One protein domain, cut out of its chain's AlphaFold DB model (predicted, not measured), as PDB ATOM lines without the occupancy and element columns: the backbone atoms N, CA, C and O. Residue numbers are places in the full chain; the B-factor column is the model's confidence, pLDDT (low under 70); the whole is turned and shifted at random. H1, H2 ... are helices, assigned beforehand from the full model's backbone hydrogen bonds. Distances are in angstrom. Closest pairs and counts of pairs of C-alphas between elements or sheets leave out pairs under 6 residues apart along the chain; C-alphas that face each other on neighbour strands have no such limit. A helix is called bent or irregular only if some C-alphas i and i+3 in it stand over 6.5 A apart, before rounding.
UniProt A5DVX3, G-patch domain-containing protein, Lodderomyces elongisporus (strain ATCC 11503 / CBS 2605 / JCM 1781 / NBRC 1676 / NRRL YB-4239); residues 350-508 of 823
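This is residues 350 to 508 of the 823 residues of the protein "G-patch domain-containing protein" of Lodderomyces elongisporus (strain ATCC 11503 / CBS 2605 / JCM 1781 / NBRC 1676 / NRRL YB-4239) (UniProt A5DVX3). An elongated bundle of six helices runs up and down: H1, H3 and H5 make one layer, H2, H4 and H6 the other, and each of the bundle's helices or arms runs against the one before it. The hairpin of H1 and H2 stands at one end of the long axis, and the turn between H5 and H6 reaches the other. The printed part has 159 residues with six named helices, in the order H1 to H6, and no named strand; its class is all helix. The whole is compact, with a radius of gyration of the C-alphas of 17.2 A, and spans 58 by 32 by 23 A.

Start with H1, residues 350 to 369, and H2, residues 376 to 397: they form a helical hairpin at a shallow tilt of 15 degrees, with Ile 368 and Val 383 their closest C-alphas at 6.1 A. Next comes H3, residues 405 to 427, which touches H1 with residues 405 to 413 alone; the closest C-alphas are those of Glu 354 and Gln 405, 6.6 A. H4, residues 435 to 449, makes a helical hairpin with H3 at a shallow tilt of 23 degrees, closest at the C-alphas of Ile 421 and Ser 436, 6.2 A. H4 also touches H2, with the C-alphas of Ile 376 and Ile 443 closest at 6.8 A. H5, residues 456 to 478, was assigned as one helix by its hydrogen bonds but is bent, C-alphas 466 and 469 being 6.8 A apart. Its arm H5a, residues 456 to 466, touches H3, closest at the C-alphas of Ser 415 and Leu 463, 6.6 A. Its arm H5b, residues 469 to 478, is close to but not clearly touching H6, residues 489 to 505; the closest C-alphas are those of Ile 472 and Val 491, 6.3 A. H6 touches H4 at a shallow tilt of 15 degrees, the same way, with the C-alphas of Asp 437 and Ala 490 closest at 6.0 A. H1 and H6 are apart. Every O i to N i+4 pair is within hydrogen-bond range in H4, H5a, H5b and H6, against 11 of 16 in H1, 15 of 18 in H2 and 16 of 19 in H3.

Find C-alpha 350 at (133.097, 184.626, 86.501); from there H1 runs 25.1 A, with a kink of 64 degrees near residue 363. H2 covers 29.9 A, H3 35.1 A from C-alpha 405 at (125.125, 178.058, 91.271), and H4 21.3 A. H5a measures 15.0 A and H5b 14.1 A. H6 runs 23.8 A to C-alpha 505 at (113.480, 190.148, 102.887).

The C-alphas farthest apart are those of Leu 350 and Cys 482, 57.8 A. The printed part has no cut, and its five links between helices are short. Its mean pLDDT is 70.4; look for low confidence in 57 residues, among them 350 to 364, 393 to 405, 424 to 436 and 480 to 490.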
ATOM      1  N   LEU A 350     133.969 184.820  85.337       52.91
ATOM      2  CA  LEU A 350     133.097 184.626  86.501       52.91
ATOM      3  C   LEU A 350     132.313 183.304  86.469       52.91
ATOM      4  O   LEU A 350     132.295 182.571  87.455       52.91
ATOM      5  N   GLU A 351     131.696 182.974  85.330       53.94
ATOM      6  CA  GLU A 351     130.753 181.848  85.230       53.94
ATOM      7  C   GLU A 351     131.453 180.489  85.418       53.94
ATOM      8  O   GLU A 351     130.869 179.547  85.960       53.94
ATOM      9  N   LEU A 352     132.735 180.405  85.038       56.06
ATOM     10  CA  LEU A 352     133.570 179.233  85.293       56.06
ATOM     11  C   LEU A 352     134.085 179.188  86.743       56.06
ATOM     12  O   LEU A 352     134.211 178.091  87.288       56.06
ATOM     13  N   GLN A 353     134.347 180.333  87.390       60.53
ATOM     14  CA  GLN A 353     134.827 180.370  88.782       60.53
ATOM     15  C   GLN A 353     133.837 179.725  89.756       60.53
ATOM     16  O   GLN A 353     134.258 178.890  90.554       60.53
ATOM     17  N   GLU A 354     132.539 180.036  89.661       62.94
ATOM     18  CA  GLU A 354     131.510 179.406  90.505       62.94
ATOM     19  C   GLU A 354     131.550 177.873  90.401       62.94
ATOM     20  O   GLU A 354     131.643 177.184  91.416       62.94
ATOM     21  N   SER A 355     131.573 177.338  89.176       63.59
ATOM     22  CA  SER A 355     131.584 175.889  88.936       63.59
ATOM     23  C   SER A 355     132.847 175.194  89.470       63.59
ATOM     24  O   SER A 355     132.780 174.071  89.981       63.59
ATOM     25  N   VAL A 356     134.002 175.867  89.417       62.38
ATOM     26  CA  VAL A 356     135.270 175.358  89.960       62.38
ATOM     27  C   VAL A 356     135.272 175.384  91.482       62.38
ATOM     28  O   VAL A 356     135.670 174.397  92.096       62.38
ATOM     29  N   ILE A 357     134.805 176.472  92.099       64.56
ATOM     30  CA  ILE A 357     134.739 176.589  93.560       64.56
ATOM     31  C   ILE A 357     133.736 175.572  94.112       64.56
ATOM     32  O   ILE A 357     134.069 174.860  95.054       64.56
ATOM     33  N   LEU A 358     132.574 175.391  93.471       68.31
ATOM     34  CA  LEU A 358     131.651 174.301  93.806       68.31
ATOM     35  C   LEU A 358     132.324 172.933  93.704       68.31
ATOM     36  O   LEU A 358     132.182 172.130  94.616       68.31
ATOM     37  N   THR A 359     133.100 172.674  92.648       67.88
ATOM     38  CA  THR A 359     133.811 171.395  92.479       67.88
ATOM     39  C   THR A 359     134.896 171.174  93.544       67.88
ATOM     40  O   THR A 359     135.082 170.046  93.988       67.88
ATOM     41  N   LEU A 360     135.590 172.228  93.985       63.78
ATOM     42  CA  LEU A 360     136.621 172.167  95.034       63.78
ATOM     43  C   LEU A 360     136.041 172.034  96.450       63.78
ATOM     44  O   LEU A 360     136.626 171.359  97.294       63.78
ATOM     45  N   VAL A 361     134.906 172.684  96.714       66.88
ATOM     46  CA  VAL A 361     134.222 172.667  98.017       66.88
ATOM     47  C   VAL A 361     133.270 171.466  98.129       66.88
ATOM     48  O   VAL A 361     132.881 171.099  99.236       66.88
ATOM     49  N   LYS A 362     132.956 170.785  97.016       68.88
ATOM     50  CA  LYS A 362     132.083 169.603  96.962       68.88
ATOM     51  C   LYS A 362     132.439 168.539  98.008       68.88
ATOM     52  O   LYS A 362     131.550 168.093  98.728       68.88
ATOM     53  N   ASP A 363     133.722 168.194  98.128       65.31
ATOM     54  CA  ASP A 363     134.222 167.195  99.088       65.31
ATOM     55  C   ASP A 363     133.934 167.577 100.559       65.31
ATOM     56  O   ASP A 363     133.845 166.697 101.414       65.31
ATOM     57  N   LYS A 364     133.775 168.878 100.867       66.06
ATOM     58  CA  LYS A 364     133.332 169.378 102.184       66.06
ATOM     59  C   LYS A 364     131.802 169.531 102.276       66.06
ATOM     60  O   LYS A 364     131.254 169.382 103.361       66.06
ATOM     61  N   LEU A 365     131.106 169.806 101.167       70.19
ATOM     62  CA  LEU A 365     129.645 169.977 101.128       70.19
ATOM     63  C   LEU A 365     128.874 168.656 101.261       70.19
ATOM     64  O   LEU A 365     127.921 168.609 102.031       70.19
ATOM     65  N   GLU A 366     129.268 167.587 100.558       72.56
ATOM     66  CA  GLU A 366     128.554 166.295 100.608       72.56
ATOM     67  C   GLU A 366     128.368 165.726 102.037       72.56
ATOM     68  O   GLU A 366     127.236 165.372 102.367       72.56
ATOM     69  N   PRO A 367     129.384 165.670 102.931       70.06
ATOM     70  CA  PRO A 367     129.184 165.167 104.296       70.06
ATOM     71  C   PRO A 367     128.362 166.105 105.196       70.06
ATOM     72  O   PRO A 367     127.775 165.641 106.169       70.06
ATOM     73  N   ILE A 368     128.300 167.404 104.885       70.50
ATOM     74  CA  ILE A 368     127.528 168.399 105.648       70.50
ATOM     75  C   ILE A 368     126.052 168.371 105.232       70.50
ATOM     76  O   ILE A 368     125.167 168.396 106.084       70.50
ATOM     77  N   LEU A 369     125.778 168.265 103.929       72.69
ATOM     78  CA  LEU A 369     124.424 168.160 103.380       72.69
ATOM     79  C   LEU A 369     123.779 166.786 103.627       72.69
ATOM     80  O   LEU A 369     122.566 166.664 103.516       72.69
ATOM     81  N   ALA A 370     124.560 165.772 104.013       72.06
ATOM     82  CA  ALA A 370     124.050 164.480 104.475       72.06
ATOM     83  C   ALA A 370     123.442 164.515 105.898       72.06
ATOM     84  O   ALA A 370     122.874 163.515 106.344       72.06
ATOM     85  N   ILE A 371     123.562 165.634 106.626       74.06
ATOM     86  CA  ILE A 371     122.901 165.838 107.920       74.06
ATOM     87  C   ILE A 371     121.451 166.261 107.656       74.06
ATOM     88  O   ILE A 371     121.201 167.309 107.065       74.06
ATOM     89  N   ASN A 372     120.499 165.450 108.125       71.69
ATOM     90  CA  ASN A 372     119.066 165.656 107.910       71.69
ATOM     91  C   ASN A 372     118.606 167.043 108.400       71.69
ATOM     92  O   ASN A 372     118.966 167.467 109.502       71.69
ATOM     93  N   ILE A 373     117.768 167.735 107.623       72.50
ATOM     94  CA  ILE A 373     117.321 169.102 107.960       72.50
ATOM     95  C   ILE A 373     116.443 169.131 109.233       72.50
ATOM     96  O   ILE A 373     116.355 170.154 109.908       72.50
ATOM     97  N   SER A 374     115.834 168.000 109.611       68.19
ATOM     98  CA  SER A 374     115.009 167.881 110.826       68.19
ATOM     99  C   SER A 374     115.815 167.945 112.132       68.19
ATOM    100  O   SER A 374     115.227 168.189 113.185       68.19
ATOM    101  N   ASP A 375     117.135 167.726 112.095       76.81
ATOM    102  CA  ASP A 375     118.008 167.860 113.269       76.81
ATOM    103  C   ASP A 375     118.415 169.328 113.456       76.81
ATOM    104  O   ASP A 375     119.509 169.762 113.099       76.81
ATOM    105  N   ILE A 376     117.484 170.124 113.984       68.31
ATOM    106  CA  ILE A 376     117.636 171.580 114.120       68.31
ATOM    107  C   ILE A 376     118.865 171.949 114.975       68.31
ATOM    108  O   ILE A 376     119.490 172.980 114.728       68.31
ATOM    109  N   GLU A 377     119.250 171.107 115.938       72.31
ATOM    110  CA  GLU A 377     120.400 171.337 116.819       72.31
ATOM    111  C   GLU A 377     121.729 171.177 116.062       72.31
ATOM    112  O   GLU A 377     122.571 172.078 116.106       72.31
ATOM    113  N   GLN A 378     121.901 170.107 115.274       74.44
ATOM    114  CA  GLN A 378     123.069 169.959 114.392       74.44
ATOM    115  C   GLN A 378     123.060 170.964 113.229       74.44
ATOM    116  O   GLN A 378     124.119 171.468 112.835       74.44
ATOM    117  N   GLN A 379     121.880 171.316 112.706       77.06
ATOM    118  CA  GLN A 379     121.751 172.328 111.657       77.06
ATOM    119  C   GLN A 379     122.223 173.708 112.144       77.06
ATOM    120  O   GLN A 379     123.009 174.360 111.458       77.06
ATOM    121  N   GLN A 380     121.798 174.145 113.336       73.25
ATOM    122  CA  GLN A 380     122.200 175.439 113.899       73.25
ATOM    123  C   GLN A 380     123.654 175.462 114.390       73.25
ATOM    124  O   GLN A 380     124.335 176.463 114.177       73.25
ATOM    125  N   SER A 381     124.137 174.386 115.021       74.31
ATOM    126  CA  SER A 381     125.486 174.351 115.613       74.31
ATOM    127  C   SER A 381     126.610 174.091 114.606       74.31
ATOM    128  O   SER A 381     127.713 174.594 114.805       74.31
ATOM    129  N   LYS A 382     126.365 173.322 113.532       74.69
ATOM    130  CA  LYS A 382     127.424 172.877 112.601       74.69
ATOM    131  C   LYS A 382     127.146 173.226 111.142       74.69
ATOM    132  O   LYS A 382     128.009 173.800 110.482       74.69
ATOM    133  N   VAL A 383     125.955 172.915 110.625       74.50
ATOM    134  CA  VAL A 383     125.672 173.054 109.183       74.50
ATOM    135  C   VAL A 383     125.610 174.521 108.754       74.50
ATOM    136  O   VAL A 383     126.361 174.941 107.874       74.50
ATOM    137  N   ILE A 384     124.753 175.322 109.391       78.75
ATOM    138  CA  ILE A 384     124.521 176.721 109.013       78.75
ATOM    139  C   ILE A 384     125.795 177.582 109.150       78.75
ATOM    140  O   ILE A 384     126.084 178.312 108.201       78.75
ATOM    141  N   PRO A 385     126.614 177.492 110.223       78.25
ATOM    142  CA  PRO A 385     127.871 178.244 110.314       78.25
ATOM    143  C   PRO A 385     128.864 177.934 109.183       78.25
ATOM    144  O   PRO A 385     129.455 178.856 108.614       78.25
ATOM    145  N   ILE A 386     129.019 176.660 108.798       72.38
ATOM    146  CA  ILE A 386     129.941 176.275 107.716       72.38
ATOM    147  C   ILE A 386     129.381 176.694 106.350       72.38
ATOM    148  O   ILE A 386     130.117 177.249 105.533       72.38
ATOM    149  N   LEU A 387     128.075 176.534 106.113       75.38
ATOM    150  CA  LEU A 387     127.425 177.061 104.908       75.38
ATOM    151  C   LEU A 387     127.522 178.594 104.830       75.38
ATOM    152  O   LEU A 387     127.707 179.132 103.745       75.38
ATOM    153  N   GLN A 388     127.510 179.314 105.954       75.88
ATOM    154  CA  GLN A 388     127.770 180.758 105.967       75.88
ATOM    155  C   GLN A 388     129.238 181.115 105.683       75.88
ATOM    156  O   GLN A 388     129.475 182.095 104.972       75.88
ATOM    157  N   LYS A 389     130.226 180.338 106.166       73.81
ATOM    158  CA  LYS A 389     131.638 180.472 105.736       73.81
ATOM    159  C   LYS A 389     131.748 180.302 104.208       73.81
ATOM    160  O   LYS A 389     132.336 181.148 103.540       73.81
ATOM    161  N   ILE A 390     131.114 179.268 103.647       71.12
ATOM    162  CA  ILE A 390     131.121 178.964 102.203       71.12
ATOM    163  C   ILE A 390     130.391 180.048 101.381       71.12
ATOM    164  O   ILE A 390     130.934 180.547 100.397       71.12
ATOM    165  N   CYS A 391     129.199 180.472 101.807       72.62
ATOM    166  CA  CYS A 391     128.396 181.515 101.162       72.62
ATOM    167  C   CYS A 391     129.152 182.854 101.056       72.62
ATOM    168  O   CYS A 391     129.203 183.455  99.981       72.62
ATOM    169  N   LYS A 392     129.833 183.287 102.131       71.94
ATOM    170  CA  LYS A 392     130.681 184.498 102.128       71.94
ATOM    171  C   LYS A 392     131.782 184.452 101.064       71.94
ATOM    172  O   LYS A 392     132.117 185.490 100.498       71.94
ATOM    173  N   LEU A 393     132.330 183.268 100.776       69.06
ATOM    174  CA  LEU A 393     133.346 183.095  99.737       69.06
ATOM    175  C   LEU A 393     132.731 183.225  98.345       69.06
ATOM    176  O   LEU A 393     133.239 184.020  97.562       69.06
ATOM    177  N   PHE A 394     131.612 182.551  98.051       68.56
ATOM    178  CA  PHE A 394     130.899 182.731  96.775       68.56
ATOM    179  C   PHE A 394     130.542 184.205  96.520       68.56
ATOM    180  O   PHE A 394     130.886 184.741  95.464       68.56
ATOM    181  N   LEU A 395     129.999 184.892  97.531       68.50
ATOM    182  CA  LEU A 395     129.704 186.331  97.498       68.50
ATOM    183  C   LEU A 395     130.937 187.223  97.249       68.50
ATOM    184  O   LEU A 395     130.787 188.351  96.785       68.50
ATOM    185  N   SER A 396     132.157 186.747  97.521       65.56
ATOM    186  CA  SER A 396     133.394 187.486  97.216       65.56
ATOM    187  C   SER A 396     133.822 187.407  95.740       65.56
ATOM    188  O   SER A 396     134.652 188.208  95.296       65.56
ATOM    189  N   PHE A 397     133.237 186.480  94.967       60.91
ATOM    190  CA  PHE A 397     133.520 186.276  93.541       60.91
ATOM    191  C   PHE A 397     132.377 186.723  92.621       60.91
ATOM    192  O   PHE A 397     132.646 187.167  91.506       60.91
ATOM    193  N   THR A 398     131.121 186.658  93.067       58.47
ATOM    194  CA  THR A 398     129.951 187.100  92.290       58.47
ATOM    195  C   THR A 398     129.812 188.627  92.279       58.47
ATOM    196  O   THR A 398     129.768 189.252  93.337       58.47
ATOM    197  N   GLN A 399     129.705 189.236  91.092       54.88
ATOM    198  CA  GLN A 399     129.486 190.688  90.908       54.88
ATOM    199  C   GLN A 399     128.168 191.041  90.188       54.88
ATOM    200  O   GLN A 399     127.861 192.222  90.049       54.88
ATOM    201  N   ASP A 400     127.409 190.037  89.740       52.66
ATOM    202  CA  ASP A 400     126.114 190.180  89.060       52.66
ATOM    203  C   ASP A 400     124.962 189.780  90.002       52.66
ATOM    204  O   ASP A 400     125.094 188.809  90.745       52.66
ATOM    205  N   ASP A 401     123.799 190.430  89.869       49.78
ATOM    206  CA  ASP A 401     122.521 190.056  90.514       49.78
ATOM    207  C   ASP A 401     121.904 188.769  89.896       49.78
ATOM    208  O   ASP A 401     120.747 188.744  89.462       49.78
ATOM    209  N   LYS A 402     122.695 187.698  89.755       53.03
ATOM    210  CA  LYS A 402     122.289 186.409  89.167       53.03
ATOM    211  C   LYS A 402     122.170 185.322  90.235       53.03
ATOM    212  O   LYS A 402     122.899 185.310  91.220       53.03
ATOM    213  N   LEU A 403     121.288 184.357  89.972       52.88
ATOM    214  CA  LEU A 403     121.105 183.148  90.777       52.88
ATOM    215  C   LEU A 403     122.407 182.336  90.811       52.88
ATOM    216  O   LEU A 403     122.747 181.664  89.835       52.88
ATOM    217  N   CYS A 404     123.128 182.419  91.931       65.81
ATOM    218  CA  CYS A 404     124.403 181.738  92.124       65.81
ATOM    219  C   CYS A 404     124.221 180.215  92.072       65.81
ATOM    220  O   CYS A 404     123.278 179.658  92.641       65.81
ATOM    221  N   GLN A 405     125.157 179.516  91.428       68.06
ATOM    222  CA  GLN A 405     125.125 178.058  91.271       68.06
ATOM    223  C   GLN A 405     125.108 177.322  92.630       68.06
ATOM    224  O   GLN A 405     124.593 176.207  92.726       68.06
ATOM    225  N   TYR A 406     125.619 177.962  93.687       74.81
ATOM    226  CA  TYR A 406     125.548 177.503  95.078       74.81
ATOM    227  C   TYR A 406     124.108 177.453  95.618       74.81
ATOM    228  O   TYR A 406     123.669 176.411  96.109       74.81
ATOM    229  N   ASP A 407     123.341 178.534  95.448       76.25
ATOM    230  CA  ASP A 407     121.942 178.600  95.887       76.25
ATOM    231  C   ASP A 407     121.056 177.619  95.111       76.25
ATOM    232  O   ASP A 407     120.156 177.012  95.690       76.25
ATOM    233  N   ALA A 408     121.338 177.394  93.820       76.38
ATOM    234  CA  ALA A 408     120.655 176.374  93.022       76.38
ATOM    235  C   ALA A 408     120.840 174.954  93.593       76.38
ATOM    236  O   ALA A 408     119.885 174.174  93.634       76.38
ATOM    237  N   LEU A 409     122.056 174.625  94.046       76.12
ATOM    238  CA  LEU A 409     122.388 173.322  94.624       76.12
ATOM    239  C   LEU A 409     121.692 173.122  95.975       76.12
ATOM    240  O   LEU A 409     121.046 172.091  96.179       76.12
ATOM    241  N   LEU A 410     121.768 174.114  96.872       78.62
ATOM    242  CA  LEU A 410     121.075 174.061  98.164       78.62
ATOM    243  C   LEU A 410     119.554 173.994  97.985       78.62
ATOM    244  O   LEU A 410     118.898 173.180  98.633       78.62
ATOM    245  N   TYR A 411     118.992 174.791  97.069       82.12
ATOM    246  CA  TYR A 411     117.568 174.752  96.741       82.12
ATOM    247  C   TYR A 411     117.121 173.354  96.298       82.12
ATOM    248  O   TYR A 411     116.096 172.868  96.780       82.12
ATOM    249  N   GLN A 412     117.873 172.686  95.413       82.44
ATOM    250  CA  GLN A 412     117.507 171.342  94.967       82.44
ATOM    251  C   GLN A 412     117.516 170.346  96.138       82.44
ATOM    252  O   GLN A 412     116.506 169.687  96.374       82.44
ATOM    253  N   GLN A 413     118.613 170.266  96.898       79.62
ATOM    254  CA  GLN A 413     118.733 169.329  98.026       79.62
ATOM    255  C   GLN A 413     117.635 169.556  99.076       79.62
ATOM    256  O   GLN A 413     116.920 168.628  99.456       79.62
ATOM    257  N   TYR A 414     117.450 170.804  99.507       83.06
ATOM    258  CA  TYR A 414     116.515 171.127 100.578       83.06
ATOM    259  C   TYR A 414     115.045 171.053 100.147       83.06
ATOM    260  O   TYR A 414     114.202 170.665 100.954       83.06
ATOM    261  N   SER A 415     114.708 171.364  98.889       83.25
ATOM    262  CA  SER A 415     113.332 171.177  98.401       83.25
ATOM    263  C   SER A 415     112.955 169.697  98.275       83.25
ATOM    264  O   SER A 415     111.843 169.335  98.660       83.25
ATOM    265  N   GLU A 416     113.880 168.833  97.835       83.19
ATOM    266  CA  GLU A 416     113.681 167.378  97.811       83.19
ATOM    267  C   GLU A 416     113.506 166.806  99.235       83.19
ATOM    268  O   GLU A 416     112.558 166.053  99.476       83.19
ATOM    269  N   GLU A 417     114.329 167.199 100.218       80.38
ATOM    270  CA  GLU A 417     114.140 166.774 101.618       80.38
ATOM    271  C   GLU A 417     112.827 167.277 102.239       80.38
ATOM    272  O   GLU A 417     112.119 166.496 102.877       80.38
ATOM    273  N   ILE A 418     112.439 168.538 102.015       82.06
ATOM    274  CA  ILE A 418     111.171 169.080 102.534       82.06
ATOM    275  C   ILE A 418     109.965 168.336 101.933       82.06
ATOM    276  O   ILE A 418     109.025 168.001 102.660       82.06
ATOM    277  N   GLU A 419     109.979 167.999 100.636       81.50
ATOM    278  CA  GLU A 419     108.920 167.157 100.059       81.50
ATOM    279  C   GLU A 419     108.937 165.722 100.617       81.50
ATOM    280  O   GLU A 419     107.864 165.143 100.808       81.50
ATOM    281  N   ASN A 420     110.101 165.161 100.962       81.38
ATOM    282  CA  ASN A 420     110.204 163.855 101.626       81.38
ATOM    283  C   ASN A 420     109.661 163.873 103.075       81.38
ATOM    284  O   ASN A 420     108.986 162.923 103.488       81.38
ATOM    285  N   ILE A 421     109.871 164.955 103.835       77.75
ATOM    286  CA  ILE A 421     109.284 165.150 105.178       77.75
ATOM    287  C   ILE A 421     107.747 165.192 105.098       77.75
ATOM    288  O   ILE A 421     107.062 164.549 105.903       77.75
ATOM    289  N   PHE A 422     107.188 165.868 104.086       76.38
ATOM    290  CA  PHE A 422     105.740 165.897 103.851       76.38
ATOM    291  C   PHE A 422     105.157 164.568 103.330       76.38
ATOM    292  O   PHE A 422     103.993 164.273 103.609       76.38
ATOM    293  N   GLN A 423     105.922 163.770 102.573       73.44
ATOM    294  CA  GLN A 423     105.449 162.503 101.994       73.44
ATOM    295  C   GLN A 423     105.539 161.312 102.958       73.44
ATOM    296  O   GLN A 423     104.608 160.509 103.024       73.44
ATOM    297  N   SER A 424     106.630 161.192 103.719       64.00
ATOM    298  CA  SER A 424     106.906 160.044 104.602       64.00
ATOM    299  C   SER A 424     105.775 159.757 105.604       64.00
ATOM    300  O   SER A 424     105.346 158.608 105.765       64.00
ATOM    301  N   ASN A 425     105.221 160.809 106.208       53.88
ATOM    302  CA  ASN A 425     104.166 160.716 107.221       53.88
ATOM    303  C   ASN A 425     102.749 160.478 106.658       53.88
ATOM    304  O   ASN A 425     101.829 160.215 107.429       53.88
ATOM    305  N   LEU A 426     102.550 160.472 105.332       50.97
ATOM    306  CA  LEU A 426     101.244 160.175 104.712       50.97
ATOM    307  C   LEU A 426     100.794 158.708 104.922       50.97
ATOM    308  O   LEU A 426      99.648 158.358 104.653       50.97
ATOM    309  N   SER A 427     101.699 157.843 105.393       41.44
ATOM    310  CA  SER A 427     101.469 156.408 105.593       41.44
ATOM    311  C   SER A 427     100.932 156.024 106.982       41.44
ATOM    312  O   SER A 427     100.336 154.955 107.120       41.44
ATOM    313  N   VAL A 428     101.091 156.881 108.001       40.88
ATOM    314  CA  VAL A 428     100.692 156.600 109.395       40.88
ATOM    315  C   VAL A 428      99.426 157.384 109.743       40.88
ATOM    316  O   VAL A 428      99.434 158.363 110.485       40.88
ATOM    317  N   ALA A 429      98.301 156.954 109.175       39.47
ATOM    318  CA  ALA A 429      97.006 157.543 109.487       39.47
ATOM    319  C   ALA A 429      96.536 157.139 110.897       39.47
ATOM    320  O   ALA A 429      96.285 155.957 111.124       39.47
ATOM    321  N   ILE A 430      96.380 158.120 111.801       37.62
ATOM    322  CA  ILE A 430      95.200 158.347 112.677       37.62
ATOM    323  C   ILE A 430      95.466 159.470 113.702       37.62
ATOM    324  O   ILE A 430      94.563 160.265 113.956       37.62
ATOM    325  N   ASP A 431      96.681 159.591 114.247       34.22
ATOM    326  CA  ASP A 431      96.974 160.569 115.308       34.22
ATOM    327  C   ASP A 431      97.273 161.978 114.769       34.22
ATOM    328  O   ASP A 431      98.346 162.271 114.241       34.22
ATOM    329  N   MET A 432      96.316 162.891 114.957       41.94
ATOM    330  CA  MET A 432      96.457 164.316 114.641       41.94
ATOM    331  C   MET A 432      97.356 165.044 115.654       41.94
ATOM    332  O   MET A 432      96.877 165.735 116.553       41.94
ATOM    333  N   LYS A 433      98.674 164.936 115.472       44.59
ATOM    334  CA  LYS A 433      99.654 165.891 116.011       44.59
ATOM    335  C   LYS A 433     100.723 166.194 114.968       44.59
ATOM    336  O   LYS A 433     101.652 165.411 114.825       44.59
ATOM    337  N   ASN A 434     100.530 167.321 114.282       52.34
ATOM    338  CA  ASN A 434     101.425 168.267 113.588       52.34
ATOM    339  C   ASN A 434     102.886 167.948 113.161       52.34
ATOM    340  O   ASN A 434     103.481 168.782 112.488       52.34
ATOM    341  N   ASN A 435     103.509 166.831 113.530       63.91
ATOM    342  CA  ASN A 435     104.962 166.699 113.686       63.91
ATOM    343  C   ASN A 435     105.779 167.040 112.422       63.91
ATOM    344  O   ASN A 435     106.848 167.627 112.527       63.91
ATOM    345  N   SER A 436     105.272 166.728 111.222       69.50
ATOM    346  CA  SER A 436     105.909 167.131 109.957       69.50
ATOM    347  C   SER A 436     105.834 168.632 109.688       69.50
ATOM    348  O   SER A 436     106.777 169.217 109.163       69.50
ATOM    349  N   ASP A 437     104.705 169.257 110.013       75.12
ATOM    350  CA  ASP A 437     104.461 170.662 109.709       75.12
ATOM    351  C   ASP A 437     105.138 171.580 110.737       75.12
ATOM    352  O   ASP A 437     105.764 172.558 110.327       75.12
ATOM    353  N   ASP A 438     105.114 171.208 112.026       73.12
ATOM    354  CA  ASP A 438     105.835 171.880 113.124       73.12
ATOM    355  C   ASP A 438     107.362 171.851 112.896       73.12
ATOM    356  O   ASP A 438     108.041 172.861 113.102       73.12
ATOM    357  N   VAL A 439     107.915 170.719 112.431       76.00
ATOM    358  CA  VAL A 439     109.342 170.598 112.075       76.00
ATOM    359  C   VAL A 439     109.686 171.530 110.916       76.00
ATOM    360  O   VAL A 439     110.630 172.310 111.029       76.00
ATOM    361  N   VAL A 440     108.902 171.539 109.832       79.88
ATOM    362  CA  VAL A 440     109.151 172.453 108.702       79.88
ATOM    363  C   VAL A 440     108.967 173.923 109.107       79.88
ATOM    364  O   VAL A 440     109.777 174.759 108.716       79.88
ATOM    365  N   ALA A 441     107.976 174.261 109.937       78.25
ATOM    366  CA  ALA A 441     107.815 175.616 110.469       78.25
ATOM    367  C   ALA A 441     109.046 176.045 111.293       78.25
ATOM    368  O   ALA A 441     109.547 177.161 111.142       78.25
ATOM    369  N   SER A 442     109.591 175.129 112.095       79.88
ATOM    370  CA  SER A 442     110.787 175.350 112.915       79.88
ATOM    371  C   SER A 442     112.069 175.478 112.073       79.88
ATOM    372  O   SER A 442     112.906 176.324 112.380       79.88
ATOM    373  N   ILE A 443     112.200 174.730 110.967       80.69
ATOM    374  CA  ILE A 443     113.291 174.865 109.977       80.69
ATOM    375  C   ILE A 443     113.263 176.255 109.321       80.69
ATOM    376  O   ILE A 443     114.266 176.967 109.334       80.69
ATOM    377  N   PHE A 444     112.107 176.689 108.804       78.75
ATOM    378  CA  PHE A 444     111.977 178.024 108.202       78.75
ATOM    379  C   PHE A 444     112.174 179.146 109.236       78.75
ATOM    380  O   PHE A 444     112.750 180.181 108.906       78.75
ATOM    381  N   SER A 445     111.766 178.935 110.493       79.00
ATOM    382  CA  SER A 445     112.041 179.858 111.600       79.00
ATOM    383  C   SER A 445     113.545 179.956 111.908       79.00
ATOM    384  O   SER A 445     114.080 181.062 111.987       79.00
ATOM    385  N   ALA A 446     114.266 178.831 111.968       78.38
ATOM    386  CA  ALA A 446     115.718 178.809 112.162       78.38
ATOM    387  C   ALA A 446     116.466 179.534 111.027       78.38
ATOM    388  O   ALA A 446     117.296 180.408 111.292       78.38
ATOM    389  N   TRP A 447     116.112 179.251 109.768       79.00
ATOM    390  CA  TRP A 447     116.665 179.952 108.601       79.00
ATOM    391  C   TRP A 447     116.278 181.438 108.546       79.00
ATOM    392  O   TRP A 447     117.021 182.237 107.975       79.00
ATOM    393  N   SER A 448     115.162 181.840 109.169       72.69
ATOM    394  CA  SER A 448     114.808 183.257 109.322       72.69
ATOM    395  C   SER A 448     115.777 184.005 110.241       72.69
ATOM    396  O   SER A 448     115.964 185.209 110.061       72.69
ATOM    397  N   VAL A 449     116.419 183.323 111.197       77.12
ATOM    398  CA  VAL A 449     117.460 183.900 112.060       77.12
ATOM    399  C   VAL A 449     118.804 183.861 111.337       77.12
ATOM    400  O   VAL A 449     119.346 184.920 111.017       77.12
ATOM    401  N   ASN A 450     119.287 182.655 111.021       74.94
ATOM    402  CA  ASN A 450     120.571 182.397 110.374       74.94
ATOM    403  C   ASN A 450     120.351 181.562 109.102       74.94
ATOM    404  O   ASN A 450     120.087 180.365 109.174       74.94
ATOM    405  N   SER A 451     120.474 182.190 107.933       73.81
ATOM    406  CA  SER A 451     120.275 181.530 106.635       73.81
ATOM    407  C   SER A 451     121.585 180.977 106.052       73.81
ATOM    408  O   SER A 451     122.630 181.604 106.254       73.81
ATOM    409  N   PRO A 452     121.548 179.853 105.308       77.38
ATOM    410  CA  PRO A 452     122.684 179.334 104.541       77.38
ATOM    411  C   PRO A 452     122.821 179.919 103.115       77.38
ATOM    412  O   PRO A 452     123.848 179.684 102.475       77.38
ATOM    413  N   PHE A 453     121.808 180.635 102.609       77.88
ATOM    414  CA  PHE A 453     121.701 181.095 101.211       77.88
ATOM    415  C   PHE A 453     122.387 182.449 100.952       77.88
ATOM    416  O   PHE A 453     122.538 183.249 101.880       77.88
ATOM    417  N   ALA A 454     122.744 182.729  99.694       70.88
ATOM    418  CA  ALA A 454     123.264 184.025  99.251       70.88
ATOM    419  C   ALA A 454     122.127 184.994  98.861       70.88
ATOM    420  O   ALA A 454     121.953 186.016  99.530       70.88
ATOM    421  N   ASP A 455     121.290 184.663  97.867       72.50
ATOM    422  CA  ASP A 455     120.026 185.378  97.613       72.50
ATOM    423  C   ASP A 455     118.876 184.773  98.429       72.50
ATOM    424  O   ASP A 455     118.036 183.994  97.970       72.50
ATOM    425  N   LEU A 456     118.841 185.209  99.684       71.81
ATOM    426  CA  LEU A 456     117.758 184.999 100.638       71.81
ATOM    427  C   LEU A 456     116.349 185.193 100.056       71.81
ATOM    428  O   LEU A 456     115.475 184.362 100.302       71.81
ATOM    429  N   ALA A 457     116.097 186.286  99.331       71.69
ATOM    430  CA  ALA A 457     114.742 186.669  98.938       71.69
ATOM    431  C   ALA A 457     114.212 185.761  97.821       71.69
ATOM    432  O   ALA A 457     113.089 185.255  97.899       71.69
ATOM    433  N   MET A 458     115.044 185.512  96.809       74.19
ATOM    434  CA  MET A 458     114.698 184.651  95.683       74.19
ATOM    435  C   MET A 458     114.621 183.176  96.087       74.19
ATOM    436  O   MET A 458     113.684 182.491  95.672       74.19
ATOM    437  N   VAL A 459     115.553 182.670  96.905       75.81
ATOM    438  CA  VAL A 459     115.520 181.261  97.335       75.81
ATOM    439  C   VAL A 459     114.318 180.991  98.241       75.81
ATOM    440  O   VAL A 459     113.645 179.977  98.049       75.81
ATOM    441  N   PHE A 460     113.960 181.904  99.155       76.31
ATOM    442  CA  PHE A 460     112.726 181.753  99.932       76.31
ATOM    443  C   PHE A 460     111.461 181.840  99.068       76.31
ATOM    444  O   PHE A 460     110.537 181.063  99.308       76.31
ATOM    445  N   GLU A 461     111.399 182.700  98.041       76.81
ATOM    446  CA  GLU A 461     110.257 182.693  97.115       76.81
ATOM    447  C   GLU A 461     110.183 181.378  96.312       76.81
ATOM    448  O   GLU A 461     109.099 180.797  96.202       76.81
ATOM    449  N   LEU A 462     111.307 180.850  95.818       78.25
ATOM    450  CA  LEU A 462     111.345 179.560  95.118       78.25
ATOM    451  C   LEU A 462     110.936 178.396  96.034       78.25
ATOM    452  O   LEU A 462     110.108 177.580  95.631       78.25
ATOM    453  N   LEU A 463     111.439 178.334  97.273       79.25
ATOM    454  CA  LEU A 463     111.034 177.323  98.261       79.25
ATOM    455  C   LEU A 463     109.551 177.453  98.614       79.25
ATOM    456  O   LEU A 463     108.839 176.450  98.670       79.25
ATOM    457  N   PHE A 464     109.054 178.678  98.796       79.44
ATOM    458  CA  PHE A 464     107.650 178.902  99.110       79.44
ATOM    459  C   PHE A 464     106.731 178.476  97.960       79.44
ATOM    460  O   PHE A 464     105.786 177.721  98.183       79.44
ATOM    461  N   GLN A 465     107.010 178.903  96.723       79.75
ATOM    462  CA  GLN A 465     106.249 178.477  95.544       79.75
ATOM    463  C   GLN A 465     106.380 176.965  95.291       79.75
ATOM    464  O   GLN A 465     105.416 176.318  94.871       79.75
ATOM    465  N   GLY A 466     107.568 176.415  95.554       77.31
ATOM    466  CA  GLY A 466     107.944 175.029  95.314       77.31
ATOM    467  C   GLY A 466     107.301 174.035  96.274       77.31
ATOM    468  O   GLY A 466     106.750 173.048  95.798       77.31
ATOM    469  N   THR A 467     107.330 174.269  97.589       79.50
ATOM    470  CA  THR A 467     106.905 173.277  98.600       79.50
ATOM    471  C   THR A 467     105.773 173.793  99.494       79.50
ATOM    472  O   THR A 467     104.671 173.238  99.471       79.50
ATOM    473  N   LEU A 468     105.988 174.885 100.238       80.19
ATOM    474  CA  LEU A 468     105.027 175.382 101.235       80.19
ATOM    475  C   LEU A 468     103.678 175.765 100.620       80.19
ATOM    476  O   LEU A 468     102.634 175.397 101.153       80.19
ATOM    477  N   TRP A 469     103.656 176.434  99.465       84.38
ATOM    478  CA  TRP A 469     102.410 176.806  98.794       84.38
ATOM    479  C   TRP A 469     101.601 175.582  98.343       84.38
ATOM    480  O   TRP A 469     100.371 175.592  98.457       84.38
ATOM    481  N   LYS A 470     102.262 174.496  97.900       83.62
ATOM    482  CA  LYS A 470     101.590 173.213  97.621       83.62
ATOM    483  C   LYS A 470     100.963 172.650  98.900       83.62
ATOM    484  O   LYS A 470      99.788 172.286  98.883       83.62
ATOM    485  N   ARG A 471     101.716 172.621 100.010       82.00
ATOM    486  CA  ARG A 471     101.250 172.118 101.316       82.00
ATOM    487  C   ARG A 471     100.062 172.926 101.845       82.00
ATOM    488  O   ARG A 471      99.039 172.335 102.171       82.00
ATOM    489  N   ILE A 472     100.148 174.256 101.834       81.75
ATOM    490  CA  ILE A 472      99.064 175.173 102.228       81.75
ATOM    491  C   ILE A 472      97.817 174.954 101.358       81.75
ATOM    492  O   ILE A 472      96.710 174.872 101.888       81.75
ATOM    493  N   CYS A 473      97.972 174.802 100.036       82.00
ATOM    494  CA  CYS A 473      96.843 174.481  99.159       82.00
ATOM    495  C   CYS A 473      96.188 173.146  99.534       82.00
ATOM    496  O   CYS A 473      94.966 173.103  99.652       82.00
ATOM    497  N   LEU A 474      96.978 172.094  99.777       81.50
ATOM    498  CA  LEU A 474      96.474 170.780 100.189       81.50
ATOM    499  C   LEU A 474      95.765 170.826 101.549       81.50
ATOM    500  O   LEU A 474      94.685 170.260 101.667       81.50
ATOM    501  N   LEU A 475      96.306 171.533 102.547       77.50
ATOM    502  CA  LEU A 475      95.670 171.695 103.862       77.50
ATOM    503  C   LEU A 475      94.330 172.446 103.752       77.50
ATOM    504  O   LEU A 475      93.315 171.986 104.275       77.50
ATOM    505  N   ILE A 476      94.282 173.551 102.995       79.62
ATOM    506  CA  ILE A 476      93.038 174.301 102.739       79.62
ATOM    507  C   ILE A 476      92.037 173.465 101.918       79.62
ATOM    508  O   ILE A 476      90.824 173.610 102.086       79.62
ATOM    509  N   GLU A 477      92.497 172.575 101.037       80.06
ATOM    510  CA  GLU A 477      91.639 171.676 100.254       80.06
ATOM    511  C   GLU A 477      91.102 170.504 101.099       80.06
ATOM    512  O   GLU A 477      89.901 170.234 101.028       80.06
ATOM    513  N   GLN A 478      91.915 169.913 101.980       74.81
ATOM    514  CA  GLN A 478      91.545 168.827 102.906       74.81
ATOM    515  C   GLN A 478      90.678 169.273 104.096       74.81
ATOM    516  O   GLN A 478      89.919 168.465 104.622       74.81
ATOM    517  N   TRP A 479      90.750 170.543 104.513       74.94
ATOM    518  CA  TRP A 479      89.945 171.088 105.615       74.94
ATOM    519  C   TRP A 479      88.442 171.124 105.282       74.94
ATOM    520  O   TRP A 479      87.922 172.129 104.793       74.94
ATOM    521  N   GLU A 480      87.720 170.023 105.470       65.06
ATOM    522  CA  GLU A 480      86.257 170.004 105.395       65.06
ATOM    523  C   GLU A 480      85.665 170.520 106.717       65.06
ATOM    524  O   GLU A 480      85.754 169.807 107.718       65.06
ATOM    525  N   PRO A 481      85.005 171.696 106.765       55.22
ATOM    526  CA  PRO A 481      84.641 172.331 108.043       55.22
ATOM    527  C   PRO A 481      83.582 171.592 108.881       55.22
ATOM    528  O   PRO A 481      83.246 172.018 109.980       55.22
ATOM    529  N   CYS A 482      83.021 170.496 108.358       56.25
ATOM    530  CA  CYS A 482      82.044 169.638 109.040       56.25
ATOM    531  C   CYS A 482      82.630 168.272 109.462       56.25
ATOM    532  O   CYS A 482      81.938 167.481 110.100       56.25
ATOM    533  N   SER A 483      83.891 167.992 109.112       58.38
ATOM    534  CA  SER A 483      84.564 166.701 109.344       58.38
ATOM    535  C   SER A 483      85.178 166.546 110.743       58.38
ATOM    536  O   SER A 483      85.633 165.461 111.095       58.38
ATOM    537  N   GLY A 484      85.223 167.624 111.533       52.78
ATOM    538  CA  GLY A 484      85.968 167.685 112.798       52.78
ATOM    539  C   GLY A 484      87.463 167.988 112.632       52.78
ATOM    540  O   GLY A 484      88.132 168.246 113.629       52.78
ATOM    541  N   ILE A 485      87.981 168.020 111.397       57.62
ATOM    542  CA  ILE A 485      89.318 168.541 111.090       57.62
ATOM    543  C   ILE A 485      89.297 170.060 111.303       57.62
ATOM    544  O   ILE A 485      88.648 170.784 110.550       57.62
ATOM    545  N   VAL A 486      90.022 170.538 112.314       59.22
ATOM    546  CA  VAL A 486      90.333 171.964 112.494       59.22
ATOM    547  C   VAL A 486      91.285 172.403 111.376       59.22
ATOM    548  O   VAL A 486      92.186 171.642 111.014       59.22
ATOM    549  N   LEU A 487      91.125 173.613 110.826       64.19
ATOM    550  CA  LEU A 487      92.117 174.167 109.895       64.19
ATOM    551  C   LEU A 487      93.444 174.319 110.649       64.19
ATOM    552  O   LEU A 487      93.547 175.134 111.561       64.19
ATOM    553  N   ALA A 488      94.414 173.462 110.323       61.28
ATOM    554  CA  ALA A 488      95.575 173.220 111.172       61.28
ATOM    555  C   ALA A 488      96.347 174.507 111.501       61.28
ATOM    556  O   ALA A 488      96.572 175.327 110.609       61.28
ATOM    557  N   ARG A 489      96.822 174.620 112.753       67.00
ATOM    558  CA  ARG A 489      97.686 175.724 113.223       67.00
ATOM    559  C   ARG A 489      98.839 175.992 112.261       67.00
ATOM    560  O   ARG A 489      99.039 177.138 111.896       67.00
ATOM    561  N   ALA A 490      99.425 174.931 111.700       65.62
ATOM    562  CA  ALA A 490     100.415 174.982 110.627       65.62
ATOM    563  C   ALA A 490     100.107 175.988 109.496       65.62
ATOM    564  O   ALA A 490     101.025 176.578 108.941       65.62
ATOM    565  N   VAL A 491      98.838 176.216 109.127       76.12
ATOM    566  CA  VAL A 491      98.476 177.227 108.117       76.12
ATOM    567  C   VAL A 491      98.647 178.650 108.660       76.12
ATOM    568  O   VAL A 491      99.162 179.503 107.945       76.12
ATOM    569  N   GLU A 492      98.267 178.911 109.910       73.69
ATOM    570  CA  GLU A 492      98.535 180.175 110.609       73.69
ATOM    571  C   GLU A 492     100.041 180.366 110.865       73.69
ATOM    572  O   GLU A 492     100.574 181.438 110.578       73.69
ATOM    573  N   ASP A 493     100.744 179.314 111.294       74.06
ATOM    574  CA  ASP A 493     102.196 179.313 111.508       74.06
ATOM    575  C   ASP A 493     102.943 179.633 110.200       74.06
ATOM    576  O   ASP A 493     103.764 180.550 110.156       74.06
ATOM    577  N   TYR A 494     102.605 178.961 109.090       78.69
ATOM    578  CA  TYR A 494     103.198 179.248 107.780       78.69
ATOM    579  C   TYR A 494     102.846 180.644 107.258       78.69
ATOM    580  O   TYR A 494     103.716 181.296 106.686       78.69
ATOM    581  N   LEU A 495     101.616 181.138 107.441       79.75
ATOM    582  CA  LEU A 495     101.264 182.506 107.035       79.75
ATOM    583  C   LEU A 495     102.011 183.557 107.873       79.75
ATOM    584  O   LEU A 495     102.451 184.569 107.324       79.75
ATOM    585  N   THR A 496     102.232 183.289 109.161       80.06
ATOM    586  CA  THR A 496     103.010 184.148 110.069       80.06
ATOM    587  C   THR A 496     104.491 184.170 109.684       80.06
ATOM    588  O   THR A 496     105.072 185.246 109.536       80.06
ATOM    589  N   ILE A 497     105.086 182.999 109.422       76.56
ATOM    590  CA  ILE A 497     106.456 182.858 108.903       76.56
ATOM    591  C   ILE A 497     106.607 183.602 107.569       76.56
ATOM    592  O   ILE A 497     107.552 184.367 107.394       76.56
ATOM    593  N   VAL A 498     105.660 183.440 106.640       78.44
ATOM    594  CA  VAL A 498     105.675 184.114 105.329       78.44
ATOM    595  C   VAL A 498     105.549 185.630 105.462       78.44
ATOM    596  O   VAL A 498     106.234 186.342 104.731       78.44
ATOM    597  N   SER A 499     104.742 186.136 106.401       79.81
ATOM    598  CA  SER A 499     104.687 187.572 106.698       79.81
ATOM    599  C   SER A 499     106.030 188.074 107.232       79.81
ATOM    600  O   SER A 499     106.576 189.030 106.691       79.81
ATOM    601  N   HIS A 500     106.610 187.394 108.229       78.56
ATOM    602  CA  HIS A 500     107.873 187.813 108.841       78.56
ATOM    603  C   HIS A 500     109.051 187.785 107.853       78.56
ATOM    604  O   HIS A 500     109.830 188.736 107.782       78.56
ATOM    605  N   LEU A 501     109.161 186.722 107.048       71.38
ATOM    606  CA  LEU A 501     110.156 186.631 105.980       71.38
ATOM    607  C   LEU A 501     109.899 187.687 104.886       71.38
ATOM    608  O   LEU A 501     110.853 188.249 104.354       71.38
ATOM    609  N   GLY A 502     108.635 187.988 104.567       72.56
ATOM    610  CA  GLY A 502     108.256 189.028 103.607       72.56
ATOM    611  C   GLY A 502     108.680 190.429 104.048       72.56
ATOM    612  O   GLY A 502     109.320 191.146 103.280       72.56
ATOM    613  N   ASP A 503     108.405 190.793 105.300       73.50
ATOM    614  CA  ASP A 503     108.818 192.076 105.880       73.50
ATOM    615  C   ASP A 503     110.350 192.188 105.991       73.50
ATOM    616  O   ASP A 503     110.921 193.250 105.733       73.50
ATOM    617  N   LYS A 504     111.036 191.087 106.338       69.81
ATOM    618  CA  LYS A 504     112.498 191.058 106.516       69.81
ATOM    619  C   LYS A 504     113.280 191.053 105.194       69.81
ATOM    620  O   LYS A 504     114.351 191.654 105.135       69.81
ATOM    621  N   TYR A 505     112.765 190.395 104.152       68.06
ATOM    622  CA  TYR A 505     113.480 190.148 102.887       68.06
ATOM    623  C   TYR A 505     112.794 190.734 101.636       68.06
ATOM    624  O   TYR A 505     113.242 190.494 100.521       68.06
ATOM    625  N   GLN A 506     111.736 191.532 101.803       66.38
ATOM    626  CA  GLN A 506     111.054 192.327 100.762       66.38
ATOM    627  C   GLN A 506     110.419 191.549  99.588       66.38
ATOM    628  O   GLN A 506     109.935 192.171  98.637       66.38
ATOM    629  N   PHE A 507     110.343 190.212  99.638       72.94
ATOM    630  CA  PHE A 507     109.580 189.439  98.650       72.94
ATOM    631  C   PHE A 507     108.063 189.593  98.864       72.94
ATOM    632  O   PHE A 507     107.583 190.009  99.920       72.94
ATOM    633  N   ASN A 508     107.267 189.267  97.841       70.19
ATOM    634  CA  ASN A 508     105.860 189.675  97.762       70.19
ATOM    635  C   ASN A 508     104.881 188.767  98.547       70.19
ATOM    636  O   ASN A 508     103.902 188.250  97.999       70.19
TER     637      ASN A 508